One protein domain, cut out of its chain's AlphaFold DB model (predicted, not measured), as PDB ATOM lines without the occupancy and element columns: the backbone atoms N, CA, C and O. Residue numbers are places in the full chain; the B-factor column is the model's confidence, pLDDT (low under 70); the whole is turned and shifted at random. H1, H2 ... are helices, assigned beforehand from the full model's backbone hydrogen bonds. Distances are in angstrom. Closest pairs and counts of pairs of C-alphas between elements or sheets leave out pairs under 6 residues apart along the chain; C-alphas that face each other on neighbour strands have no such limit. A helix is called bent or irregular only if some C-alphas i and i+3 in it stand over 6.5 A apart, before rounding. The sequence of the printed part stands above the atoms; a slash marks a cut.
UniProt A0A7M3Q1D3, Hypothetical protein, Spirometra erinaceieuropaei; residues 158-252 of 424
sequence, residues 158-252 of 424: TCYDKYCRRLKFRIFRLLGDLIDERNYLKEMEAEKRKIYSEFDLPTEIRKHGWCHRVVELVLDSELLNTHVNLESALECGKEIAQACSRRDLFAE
ATOM      1  N   THR A 158     101.111 120.708 114.895       87.88
ATOM      2  CA  THR A 158     102.418 120.129 115.258       87.88
ATOM      3  C   THR A 158     102.678 118.738 114.672       87.88
ATOM      4  O   THR A 158     103.804 118.256 114.714       87.88
ATOM      5  N   CYS A 159     101.661 118.095 114.105       87.00
ATOM      6  CA  CYS A 159     101.759 116.782 113.473       87.00
ATOM      7  C   CYS A 159     102.193 116.848 111.995       87.00
ATOM      8  O   CYS A 159     102.130 117.889 111.335       87.00
ATOM      9  N   TYR A 160     102.617 115.690 111.478       88.62
ATOM     10  CA  TYR A 160     103.100 115.487 110.103       88.62
ATOM     11  C   TYR A 160     102.279 114.461 109.310       88.62
ATOM     12  O   TYR A 160     102.682 114.040 108.225       88.62
ATOM     13  N   ASP A 161     101.118 114.052 109.829       90.50
ATOM     14  CA  ASP A 161     100.204 113.210 109.061       90.50
ATOM     15  C   ASP A 161      99.617 113.963 107.852       90.50
ATOM     16  O   ASP A 161      99.731 115.189 107.727       90.50
ATOM     17  N   LYS A 162      98.973 113.213 106.949       89.62
ATOM     18  CA  LYS A 162      98.361 113.741 105.721       89.62
ATOM     19  C   LYS A 162      97.452 114.947 105.987       89.62
ATOM     20  O   LYS A 162      97.499 115.923 105.239       89.62
ATOM     21  N   TYR A 163      96.655 114.923 107.053       92.00
ATOM     22  CA  TYR A 163      95.696 115.982 107.357       92.00
ATOM     23  C   TYR A 163      96.369 117.222 107.939       92.00
ATOM     24  O   TYR A 163      95.978 118.339 107.599       92.00
ATOM     25  N   CYS A 164      97.410 117.054 108.753       92.12
ATOM     26  CA  CYS A 164      98.200 118.176 109.262       92.12
ATOM     27  C   CYS A 164      98.949 118.875 108.122       92.12
ATOM     28  O   CYS A 164      98.956 120.105 108.051       92.12
ATOM     29  N   ARG A 165      99.489 118.109 107.163       92.12
ATOM     30  CA  ARG A 165     100.064 118.669 105.928       92.12
ATOM     31  C   ARG A 165      99.020 119.431 105.112       92.12
ATOM     32  O   ARG A 165      99.253 120.590 104.773       92.12
ATOM     33  N   ARG A 166      97.846 118.831 104.870       92.81
ATOM     34  CA  ARG A 166      96.727 119.472 104.148       92.81
ATOM     35  C   ARG A 166      96.315 120.788 104.814       92.81
ATOM     36  O   ARG A 166      96.122 121.786 104.127       92.81
ATOM     37  N   LEU A 167      96.241 120.825 106.147       95.56
ATOM     38  CA  LEU A 167      95.948 122.041 106.911       95.56
ATOM     39  C   LEU A 167      97.022 123.123 106.712       95.56
ATOM     40  O   LEU A 167      96.676 124.264 106.403       95.56
ATOM     41  N   LYS A 168      98.310 122.769 106.847       95.19
ATOM     42  CA  LYS A 168      99.445 123.687 106.636       95.19
ATOM     43  C   LYS A 168      99.388 124.311 105.246       95.19
ATOM     44  O   LYS A 168      99.293 125.534 105.124       95.19
ATOM     45  N   PHE A 169      99.359 123.479 104.208       94.00
ATOM     46  CA  PHE A 169      99.345 123.947 102.825       94.00
ATOM     47  C   PHE A 169      98.108 124.775 102.495       94.00
ATOM     48  O   PHE A 169      98.236 125.784 101.813       94.00
ATOM     49  N   ARG A 170      96.927 124.450 103.034       95.12
ATOM     50  CA  ARG A 170      95.727 125.271 102.816       95.12
ATOM     51  C   ARG A 170      95.851 126.680 103.377       95.12
ATOM     52  O   ARG A 170      95.368 127.611 102.735       95.12
ATOM     53  N   ILE A 171      96.488 126.858 104.536       96.50
ATOM     54  CA  ILE A 171      96.715 128.197 105.096       96.50
ATOM     55  C   ILE A 171      97.680 128.975 104.207       96.50
ATOM     56  O   ILE A 171      97.347 130.076 103.770       96.50
ATOM     57  N   PHE A 172      98.853 128.411 103.919       96.00
ATOM     58  CA  PHE A 172      99.860 129.110 103.122       96.00
ATOM     59  C   PHE A 172      99.374 129.392 101.705       96.00
ATOM     60  O   PHE A 172      99.537 130.513 101.230       96.00
ATOM     61  N   ARG A 173      98.682 128.437 101.079       95.44
ATOM     62  CA  ARG A 173      98.105 128.614  99.749       95.44
ATOM     63  C   ARG A 173      97.025 129.680  99.736       95.44
ATOM     64  O   ARG A 173      97.041 130.526  98.858       95.44
ATOM     65  N   LEU A 174      96.132 129.705 100.729       96.12
ATOM     66  CA  LEU A 174      95.155 130.787 100.860       96.12
ATOM     67  C   LEU A 174      95.850 132.152 100.933       96.12
ATOM     68  O   LEU A 174      95.463 133.067 100.218       96.12
ATOM     69  N   LEU A 175      96.856 132.316 101.792       96.31
ATOM     70  CA  LEU A 175      97.524 133.612 101.940       96.31
ATOM     71  C   LEU A 175      98.293 134.016 100.676       96.31
ATOM     72  O   LEU A 175      98.229 135.184 100.296       96.31
ATOM     73  N   GLY A 176      98.967 133.065 100.026       95.25
ATOM     74  CA  GLY A 176      99.650 133.264  98.749       95.25
ATOM     75  C   GLY A 176      98.689 133.684  97.637       95.25
ATOM     76  O   GLY A 176      98.853 134.769  97.079       95.25
ATOM     77  N   ASP A 177      97.605 132.925  97.434       94.38
ATOM     78  CA  ASP A 177      96.556 133.225  96.448       94.38
ATOM     79  C   ASP A 177      95.990 134.641  96.638       94.38
ATOM     80  O   ASP A 177      95.792 135.381  95.678       94.38
ATOM     81  N   LEU A 178      95.729 135.048  97.886       94.75
ATOM     82  CA  LEU A 178      95.170 136.369  98.178       94.75
ATOM     83  C   LEU A 178      96.168 137.515  97.959       94.75
ATOM     84  O   LEU A 178      95.743 138.640  97.676       94.75
ATOM     85  N   ILE A 179      97.470 137.270  98.127       93.31
ATOM     86  CA  ILE A 179      98.519 138.244  97.798       93.31
ATOM     87  C   ILE A 179      98.645 138.362  96.282       93.31
ATOM     88  O   ILE A 179      98.594 139.480  95.767       93.31
ATOM     89  N   ASP A 180      98.740 137.232  95.581       91.31
ATOM     90  CA  ASP A 180      98.857 137.193  94.126       91.31
ATOM     91  C   ASP A 180      97.658 137.879  93.457       91.31
ATOM     92  O   ASP A 180      97.828 138.825  92.688       91.31
ATOM     93  N   GLU A 181      96.435 137.552  93.888       91.06
ATOM     94  CA  GLU A 181      95.190 138.197  93.447       91.06
ATOM     95  C   GLU A 181      95.241 139.731  93.578       91.06
ATOM     96  O   GLU A 181      94.711 140.464  92.735       91.06
ATOM     97  N   ARG A 182      95.902 140.243  94.623       88.62
ATOM     98  CA  ARG A 182      96.037 141.684  94.883       88.62
ATOM     99  C   ARG A 182      97.183 142.337  94.113       88.62
ATOM    100  O   ARG A 182      97.170 143.557  93.929       88.62
ATOM    101  N   ASN A 183      98.150 141.586  93.606       85.56
ATOM    102  CA  ASN A 183      99.210 142.164  92.780       85.56
ATOM    103  C   ASN A 183      98.678 142.654  91.427       85.56
ATOM    104  O   ASN A 183      99.147 143.671  90.910       85.56
ATOM    105  N   TYR A 184      97.601 142.043  90.931       82.75
ATOM    106  CA  TYR A 184      96.910 142.458  89.707       82.75
ATOM    107  C   TYR A 184      95.882 143.581  89.923       82.75
ATOM    108  O   TYR A 184      95.129 143.924  89.011       82.75
ATOM    109  N   LEU A 185      95.857 144.238  91.095       79.38
ATOM    110  CA  LEU A 185      94.905 145.324  91.378       79.38
ATOM    111  C   LEU A 185      94.934 146.432  90.324       79.38
ATOM    112  O   LEU A 185      93.888 146.964  89.966       79.38
ATOM    113  N   LYS A 186      96.110 146.793  89.799       71.94
ATOM    114  CA  LYS A 186      96.239 147.860  88.787       71.94
ATOM    115  C   LYS A 186      95.480 147.555  87.495       71.94
ATOM    116  O   LYS A 186      95.068 148.492  86.818       71.94
ATOM    117  N   GLU A 187      95.255 146.286  87.199       79.81
ATOM    118  CA  GLU A 187      94.581 145.813  85.989       79.81
ATOM    119  C   GLU A 187      93.073 145.620  86.206       79.81
ATOM    120  O   GLU A 187      92.316 145.503  85.248       79.81
ATOM    121  N   MET A 188      92.607 145.658  87.459       81.62
ATOM    122  CA  MET A 188      91.194 145.499  87.806       81.62
ATOM    123  C   MET A 188      90.354 146.765  87.596       81.62
ATOM    124  O   MET A 188      90.847 147.892  87.658       81.62
ATOM    125  N   GLU A 189      89.039 146.577  87.463       82.75
ATOM    126  CA  GLU A 189      88.040 147.653  87.476       82.75
ATOM    127  C   GLU A 189      88.163 148.553  88.719       82.75
ATOM    128  O   GLU A 189      88.511 148.104  89.820       82.75
ATOM    129  N   ALA A 190      87.864 149.847  88.566       82.94
ATOM    130  CA  ALA A 190      88.047 150.845  89.624       82.94
ATOM    131  C   ALA A 190      87.228 150.540  90.889       82.94
ATOM    132  O   ALA A 190      87.722 150.709  92.006       82.94
ATOM    133  N   GLU A 191      86.010 150.039  90.718       82.38
ATOM    134  CA  GLU A 191      85.111 149.635  91.794       82.38
ATOM    135  C   GLU A 191      85.688 148.449  92.565       82.38
ATOM    136  O   GLU A 191      85.734 148.478  93.795       82.38
ATOM    137  N   LYS A 192      86.193 147.432  91.854       79.56
ATOM    138  CA  LYS A 192      86.789 146.240  92.472       79.56
ATOM    139  C   LYS A 192      88.057 146.613  93.245       79.56
ATOM    140  O   LYS A 192      88.197 146.227  94.404       79.56
ATOM    141  N   ARG A 193      88.919 147.458  92.662       82.75
ATOM    142  CA  ARG A 193      90.099 148.033  93.336       82.75
ATOM    143  C   ARG A 193      89.751 148.737  94.641       82.75
ATOM    144  O   ARG A 193      90.445 148.553  95.638       82.75
ATOM    145  N   LYS A 194      88.691 149.550  94.635       85.50
ATOM    146  CA  LYS A 194      88.256 150.290  95.823       85.50
ATOM    147  C   LYS A 194      87.902 149.336  96.965       85.50
ATOM    148  O   LYS A 194      88.321 149.588  98.088       85.50
ATOM    149  N   ILE A 195      87.205 148.238  96.674       85.19
ATOM    150  CA  ILE A 195      86.828 147.254  97.698       85.19
ATOM    151  C   ILE A 195      88.083 146.593  98.288       85.19
ATOM    152  O   ILE A 195      88.235 146.579  99.503       85.19
ATOM    153  N   TYR A 196      89.041 146.136  97.472       83.88
ATOM    154  CA  TYR A 196      90.286 145.559  98.013       83.88
ATOM    155  C   TYR A 196      91.105 146.541  98.857       83.88
ATOM    156  O   TYR A 196      91.814 146.111  99.765       83.88
ATOM    157  N   SER A 197      91.022 147.845  98.574       80.88
ATOM    158  CA  SER A 197      91.772 148.871  99.308       80.88
ATOM    159  C   SER A 197      91.268 149.138 100.731       80.88
ATOM    160  O   SER A 197      91.946 149.830 101.486       80.88
ATOM    161  N   GLU A 198      90.111 148.590 101.121       84.94
ATOM    162  CA  GLU A 198      89.581 148.716 102.490       84.94
ATOM    163  C   GLU A 198      90.448 147.982 103.523       84.94
ATOM    164  O   GLU A 198      90.435 148.331 104.703       84.94
ATOM    165  N   PHE A 199      91.230 146.996 103.078       85.06
ATOM    166  CA  PHE A 199      92.089 146.187 103.928       85.06
ATOM    167  C   PHE A 199      93.470 145.981 103.293       85.06
ATOM    168  O   PHE A 199      93.578 145.491 102.168       85.06
ATOM    169  N   ASP A 200      94.534 146.319 104.024       88.25
ATOM    170  CA  ASP A 200      95.922 146.144 103.580       88.25
ATOM    171  C   ASP A 200      96.465 144.773 104.013       88.25
ATOM    172  O   ASP A 200      97.131 144.630 105.043       88.25
ATOM    173  N   LEU A 201      96.158 143.753 103.204       90.69
ATOM    174  CA  LEU A 201      96.611 142.380 103.436       90.69
ATOM    175  C   LEU A 201      98.147 142.264 103.531       90.69
ATOM    176  O   LEU A 201      98.605 141.673 104.509       90.69
ATOM    177  N   PRO A 202      98.961 142.835 102.615       91.50
ATOM    178  CA  PRO A 202     100.421 142.789 102.734       91.50
ATOM    179  C   PRO A 202     100.957 143.305 104.074       91.50
ATOM    180  O   PRO A 202     101.875 142.718 104.647       91.50
ATOM    181  N   THR A 203     100.391 144.394 104.601       91.25
ATOM    182  CA  THR A 203     100.804 144.924 105.909       91.25
ATOM    183  C   THR A 203     100.483 143.964 107.049       91.25
ATOM    184  O   THR A 203     101.314 143.782 107.941       91.25
ATOM    185  N   GLU A 204      99.328 143.310 107.017       91.06
ATOM    186  CA  GLU A 204      98.905 142.393 108.082       91.06
ATOM    187  C   GLU A 204      99.670 141.060 108.022       91.06
ATOM    188  O   GLU A 204     100.063 140.534 109.063       91.06
ATOM    189  N   ILE A 205     100.014 140.574 106.824       93.31
ATOM    190  CA  ILE A 205     100.919 139.427 106.610       93.31
ATOM    191  C   ILE A 205     102.268 139.652 107.306       93.31
ATOM    192  O   ILE A 205     102.725 138.788 108.061       93.31
ATOM    193  N   ARG A 206     102.871 140.836 107.118       93.44
ATOM    194  CA  ARG A 206     104.115 141.225 107.805       93.44
ATOM    195  C   ARG A 206     103.913 141.320 109.316       93.44
ATOM    196  O   ARG A 206     104.647 140.693 110.075       93.44
ATOM    197  N   LYS A 207     102.889 142.061 109.756       91.44
ATOM    198  CA  LYS A 207     102.596 142.303 111.179       91.44
ATOM    199  C   LYS A 207     102.401 141.002 111.964       91.44
ATOM    200  O   LYS A 207     102.851 140.903 113.102       91.44
ATOM    201  N   HIS A 208     101.735 140.016 111.369       91.25
ATOM    202  CA  HIS A 208     101.402 138.752 112.022       91.25
ATOM    203  C   HIS A 208     102.457 137.648 111.817       91.25
ATOM    204  O   HIS A 208     102.239 136.514 112.240       91.25
ATOM    205  N   GLY A 209     103.616 137.973 111.233       92.56
ATOM    206  CA  GLY A 209     104.762 137.063 111.152       92.56
ATOM    207  C   GLY A 209     104.570 135.898 110.180       92.56
ATOM    208  O   GLY A 209     105.135 134.825 110.395       92.56
ATOM    209  N   TRP A 210     103.764 136.080 109.131       94.38
ATOM    210  CA  TRP A 210     103.584 135.073 108.077       94.38
ATOM    211  C   TRP A 210     104.776 135.004 107.125       94.38
ATOM    212  O   TRP A 210     105.064 133.940 106.587       94.38
ATOM    213  N   CYS A 211     105.506 136.113 106.987       94.31
ATOM    214  CA  CYS A 211     106.761 136.173 106.245       94.31
ATOM    215  C   CYS A 211     107.796 135.177 106.785       94.31
ATOM    216  O   CYS A 211     108.377 134.416 106.025       94.31
ATOM    217  N   HIS A 212     107.991 135.124 108.099       93.38
ATOM    218  CA  HIS A 212     108.933 134.177 108.686       93.38
ATOM    219  C   HIS A 212     108.430 132.728 108.607       93.38
ATOM    220  O   HIS A 212     109.155 131.831 108.188       93.38
ATOM    221  N   ARG A 213     107.141 132.504 108.898       93.62
ATOM    222  CA  ARG A 213     106.519 131.168 108.856       93.62
ATOM    223  C   ARG A 213     106.614 130.486 107.496       93.62
ATOM    224  O   ARG A 213     106.680 129.264 107.433       93.62
ATOM    225  N   VAL A 214     106.597 131.248 106.399       92.44
ATOM    226  CA  VAL A 214     106.738 130.642 105.069       92.44
ATOM    227  C   VAL A 214     108.174 130.187 104.793       92.44
ATOM    228  O   VAL A 214     108.375 129.212 104.077       92.44
ATOM    229  N   VAL A 215     109.175 130.824 105.409       91.75
ATOM    230  CA  VAL A 215     110.557 130.325 105.382       91.75
ATOM    231  C   VAL A 215     110.668 129.033 106.190       91.75
ATOM    232  O   VAL A 215     111.239 128.067 105.692       91.75
ATOM    233  N   GLU A 216     110.061 128.970 107.381       91.88
ATOM    234  CA  GLU A 216     109.998 127.735 108.182       91.88
ATOM    235  C   GLU A 216     109.357 126.586 107.388       91.88
ATOM    236  O   GLU A 216     109.906 125.487 107.348       91.88
ATOM    237  N   LEU A 217     108.251 126.857 106.680       91.25
ATOM    238  CA  LEU A 217     107.583 125.895 105.799       91.25
ATOM    239  C   LEU A 217     108.531 125.331 104.727       91.25
ATOM    240  O   LEU A 217     108.589 124.120 104.532       91.25
ATOM    241  N   VAL A 218     109.273 126.201 104.032       90.00
ATOM    242  CA  VAL A 218     110.207 125.802 102.961       90.00
ATOM    243  C   VAL A 218     111.447 125.093 103.523       90.00
ATOM    244  O   VAL A 218     112.077 124.276 102.846       90.00
ATOM    245  N   LEU A 219     111.818 125.353 104.775       89.88
ATOM    246  CA  LEU A 219     112.943 124.688 105.429       89.88
ATOM    247  C   LEU A 219     112.571 123.344 106.072       89.88
ATOM    248  O   LEU A 219     113.468 122.518 106.243       89.88
ATOM    249  N   ASP A 220     111.293 123.068 106.320       90.81
ATOM    250  CA  ASP A 220     110.809 121.849 106.978       90.81
ATOM    251  C   ASP A 220     110.976 120.589 106.104       90.81
ATOM    252  O   ASP A 220     110.154 120.265 105.253       90.81
ATOM    253  N   SER A 221     112.062 119.842 106.307       88.44
ATOM    254  CA  SER A 221     112.337 118.620 105.538       88.44
ATOM    255  C   SER A 221     111.368 117.465 105.816       88.44
ATOM    256  O   SER A 221     111.237 116.586 104.970       88.44
ATOM    257  N   GLU A 222     110.685 117.440 106.965       88.44
ATOM    258  CA  GLU A 222     109.691 116.397 107.268       88.44
ATOM    259  C   GLU A 222     108.390 116.636 106.495       88.44
ATOM    260  O   GLU A 222     107.712 115.694 106.072       88.44
ATOM    261  N   LEU A 223     108.051 117.907 106.276       85.62
ATOM    262  CA  LEU A 223     106.905 118.303 105.471       85.62
ATOM    263  C   LEU A 223     107.137 118.094 103.969       85.62
ATOM    264  O   LEU A 223     106.221 117.698 103.250       85.62
ATOM    265  N   LEU A 224     108.358 118.351 103.503       86.00
ATOM    266  CA  LEU A 224     108.737 118.349 102.085       86.00
ATOM    267  C   LEU A 224     109.238 116.970 101.640       86.00
ATOM    268  O   LEU A 224     110.272 116.837 100.993       86.00
ATOM    269  N   ASN A 225     108.500 115.934 102.024       83.75
ATOM    270  CA  ASN A 225     108.841 114.538 101.767       83.75
ATOM    271  C   ASN A 225     108.385 114.025 100.386       83.75
ATOM    272  O   ASN A 225     108.633 112.867 100.057       83.75
ATOM    273  N   THR A 226     107.704 114.860  99.598       85.69
ATOM    274  CA  THR A 226     107.298 114.584  98.213       85.69
ATOM    275  C   THR A 226     107.559 115.815  97.345       85.69
ATOM    276  O   THR A 226     107.513 116.946  97.842       85.69
ATOM    277  N   HIS A 227     107.775 115.616  96.041       83.62
ATOM    278  CA  HIS A 227     107.940 116.718  95.081       83.62
ATOM    279  C   HIS A 227     106.723 117.655  95.061       83.62
ATOM    280  O   HIS A 227     106.883 118.871  95.073       83.62
ATOM    281  N   VAL A 228     105.510 117.103  95.161       86.19
ATOM    282  CA  VAL A 228     104.260 117.883  95.201       86.19
ATOM    283  C   VAL A 228     104.216 118.826  96.409       86.19
ATOM    284  O   VAL A 228     103.866 120.001  96.274       86.19
ATOM    285  N   ASN A 229     104.600 118.338  97.593       88.50
ATOM    286  CA  ASN A 229     104.650 119.158  98.807       88.50
ATOM    287  C   ASN A 229     105.722 120.243  98.694       88.50
ATOM    288  O   ASN A 229     105.501 121.381  99.112       88.50
ATOM    289  N   LEU A 230     106.872 119.896  98.116       89.50
ATOM    290  CA  LEU A 230     107.965 120.831  97.897       89.50
ATOM    291  C   LEU A 230     107.562 121.979  96.968       89.50
ATOM    292  O   LEU A 230     107.715 123.146  97.329       89.50
ATOM    293  N   GLU A 231     107.020 121.653  95.803       87.06
ATOM    294  CA  GLU A 231     106.551 122.628  94.818       87.06
ATOM    295  C   GLU A 231     105.465 123.525  95.404       87.06
ATOM    296  O   GLU A 231     105.542 124.749  95.296       87.06
ATOM    297  N   SER A 232     104.511 122.929  96.123       88.81
ATOM    298  CA  SER A 232     103.457 123.673  96.812       88.81
ATOM    299  C   SER A 232     104.029 124.655  97.839       88.81
ATOM    300  O   SER A 232     103.581 125.802  97.908       88.81
ATOM    301  N   ALA A 233     105.030 124.246  98.627       90.81
ATOM    302  CA  ALA A 233     105.675 125.120  99.607       90.81
ATOM    303  C   ALA A 233     106.425 126.275  98.940       90.81
ATOM    304  O   ALA A 233     106.333 127.411  99.404       90.81
ATOM    305  N   LEU A 234     107.156 125.992  97.859       90.06
ATOM    306  CA  LEU A 234     107.938 126.989  97.133       90.06
ATOM    307  C   LEU A 234     107.050 128.007  96.420       90.06
ATOM    308  O   LEU A 234     107.345 129.201  96.490       90.06
ATOM    309  N   GLU A 235     105.948 127.577  95.803       89.06
ATOM    310  CA  GLU A 235     105.005 128.499  95.159       89.06
ATOM    311  C   GLU A 235     104.341 129.413  96.198       89.06
ATOM    312  O   GLU A 235     104.371 130.636  96.055       89.06
ATOM    313  N   CYS A 236     103.850 128.854  97.312       89.94
ATOM    314  CA  CYS A 236     103.306 129.664  98.409       89.94
ATOM    315  C   CYS A 236     104.368 130.612  98.996       89.94
ATOM    316  O   CYS A 236     104.079 131.767  99.313       89.94
ATOM    317  N   GLY A 237     105.608 130.130  99.131       90.50
ATOM    318  CA  GLY A 237     106.775 130.901  99.560       90.50
ATOM    319  C   GLY A 237     107.033 132.109  98.681       90.50
ATOM    320  O   GLY A 237     107.166 133.224  99.185       90.50
ATOM    321  N   LYS A 238     107.047 131.899  97.368       89.94
ATOM    322  CA  LYS A 238     107.228 132.939  96.357       89.94
ATOM    323  C   LYS A 238     106.120 133.985  96.427       89.94
ATOM    324  O   LYS A 238     106.437 135.171  96.473       89.94
ATOM    325  N   GLU A 239     104.856 133.571  96.454       91.81
ATOM    326  CA  GLU A 239     103.702 134.481  96.514       91.81
ATOM    327  C   GLU A 239     103.731 135.333  97.793       91.81
ATOM    328  O   GLU A 239     103.648 136.560  97.734       91.81
ATOM    329  N   ILE A 240     103.944 134.712  98.959       93.38
ATOM    330  CA  ILE A 240     103.986 135.426 100.245       93.38
ATOM    331  C   ILE A 240     105.201 136.354 100.335       93.38
ATOM    332  O   ILE A 240     105.071 137.488 100.805       93.38
ATOM    333  N   ALA A 241     106.371 135.926  99.852       90.94
ATOM    334  CA  ALA A 241     107.600 136.719  99.908       90.94
ATOM    335  C   ALA A 241     107.491 138.058  99.160       90.94
ATOM    336  O   ALA A 241     108.164 139.017  99.541       90.94
ATOM    337  N   GLN A 242     106.608 138.175  98.163       90.31
ATOM    338  CA  GLN A 242     106.347 139.438  97.455       90.31
ATOM    339  C   GLN A 242     105.792 140.536  98.377       90.31
ATOM    340  O   GLN A 242     105.996 141.723  98.121       90.31
ATOM    341  N   ALA A 243     105.114 140.161  99.466       90.62
ATOM    342  CA  ALA A 243     104.606 141.091 100.471       90.62
ATOM    343  C   ALA A 243     105.623 141.405 101.584       90.62
ATOM    344  O   ALA A 243     105.353 142.258 102.435       90.62
ATOM    345  N   CYS A 244     106.778 140.744 101.607       93.56
ATOM    346  CA  CYS A 244     107.701 140.744 102.737       93.56
ATOM    347  C   CYS A 244     108.984 141.524 102.441       93.56
ATOM    348  O   CYS A 244     109.487 141.552 101.319       93.56
ATOM    349  N   SER A 245     109.558 142.148 103.469       89.81
ATOM    350  CA  SER A 245     110.944 142.614 103.419       89.81
ATOM    351  C   SER A 245     111.894 141.527 103.923       89.81
ATOM    352  O   SER A 245     111.491 140.607 104.632       89.81
ATOM    353  N   ARG A 246     113.194 141.665 103.633       85.88
ATOM    354  CA  ARG A 246     114.232 140.747 104.142       85.88
ATOM    355  C   ARG A 246     114.177 140.569 105.665       85.88
ATOM    356  O   ARG A 246     114.385 139.470 106.153       85.88
ATOM    357  N   ARG A 247     113.887 141.642 106.410       87.88
ATOM    358  CA  ARG A 247     113.798 141.598 107.880       87.88
ATOM    359  C   ARG A 247     112.555 140.869 108.384       87.88
ATOM    360  O   ARG A 247     112.552 140.433 109.523       87.88
ATOM    361  N   ASP A 248     111.515 140.777 107.559       90.94
ATOM    362  CA  ASP A 248     110.287 140.070 107.924       90.94
ATOM    363  C   ASP A 248     110.413 138.559 107.672       90.94
ATOM    364  O   ASP A 248     109.717 137.774 108.311       90.94
ATOM    365  N   LEU A 249     111.266 138.159 106.721       88.44
ATOM    366  CA  LEU A 249     111.486 136.759 106.342       88.44
ATOM    367  C   LEU A 249     112.435 136.031 107.303       88.44
ATOM    368  O   LEU A 249     112.215 134.864 107.613       88.44
ATOM    369  N   PHE A 250     113.478 136.712 107.774       89.25
ATOM    370  CA  PHE A 250     114.567 136.081 108.518       89.25
ATOM    371  C   PHE A 250     114.660 136.655 109.929       89.25
ATOM    372  O   PHE A 250     114.862 137.862 110.098       89.25
ATOM    373  N   ALA A 251     114.504 135.786 110.925       82.94
ATOM    374  CA  ALA A 251     114.664 136.127 112.334       82.94
ATOM    375  C   ALA A 251     116.135 136.023 112.760       82.94
ATOM    376  O   ALA A 251     116.596 136.820 113.580       82.94
ATOM    377  N   GLU A 252     116.874 135.075 112.176       82.12
ATOM    378  CA  GLU A 252     118.294 134.854 112.446       82.12
ATOM    379  C   GLU A 252     119.160 135.143 111.215       82.12
ATOM    380  O   GLU A 252     118.779 134.872 110.075       82.12
TER     381      GLU A 252
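Overview. This is residues 158 to 252 of the 424 residues of the protein "Hypothetical protein" of Spirometra erinaceieuropaei (UniProt A0A7M3Q1D3). One long helix, H1, makes the long axis, and a helical hairpin of H4 and H5 packs on it through H5, which crosses its residues 169 to 180. H2 folds back at the end of H1 where residues 186 to 192 stick out, while short H6 packs on H4. The printed part has 95 residues with six named helices, H1 to H6 in order, and no named strand; the class is all helix. It is only just compact, close to loose, with a radius of gyration of the C-alphas of 14.5 A, and elongated, spanning 44 by 28 by 19 A.

Along the chain. H1, residues 162 to 187, begins at C-alpha (98.361, 113.741, 105.721) and is 37.8 A long. It is irregular: C-alphas 183 and 186 are 7.6 A apart. H5 is residues 227 to 241, 20.6 A; H4 is 210 to 219, 14.2 A. H2 is residues 190 to 196, H3 201 to 207, and H6 246 to 249, ending at C-alpha (111.486, 136.759, 106.342).

Arrangement. H1 touches H5 at a steep tilt of 41 degrees, the same way; the closest C-alphas, of Gly 176 and Glu 239, are 4.8 A apart. H5 touches H4 in a hairpin, at a shallow tilt of 27 degrees, opposite ways, with C-alphas of Val 214 and Gly 237 closest at 5.5 A. H4 touches H6, the closest C-alphas being those of His 212 and Leu 249, 4.3 A. H1, with residues 182 to 186 alone, and H2 form a hairpin and only just touch, with 3 pairs of C-alphas within 8 A, closest at Leu 185 and Arg 193, 5.9 A. H3 and H5 are near each other; H2 and H3 are apart. Every O i to N i+4 pair is within hydrogen-bond range in H2, H3 and H5, against 18 of 22 in H1 and 5 of 6 in H4; H6 is too short for one.

Size, cuts and confidence. The C-alphas of Ala 190 and Glu 222 are farthest apart, 44.3 A. The printed part has no cut and no long link. Mean pLDDT of the printed part is 89.2; no printed residue is under 70.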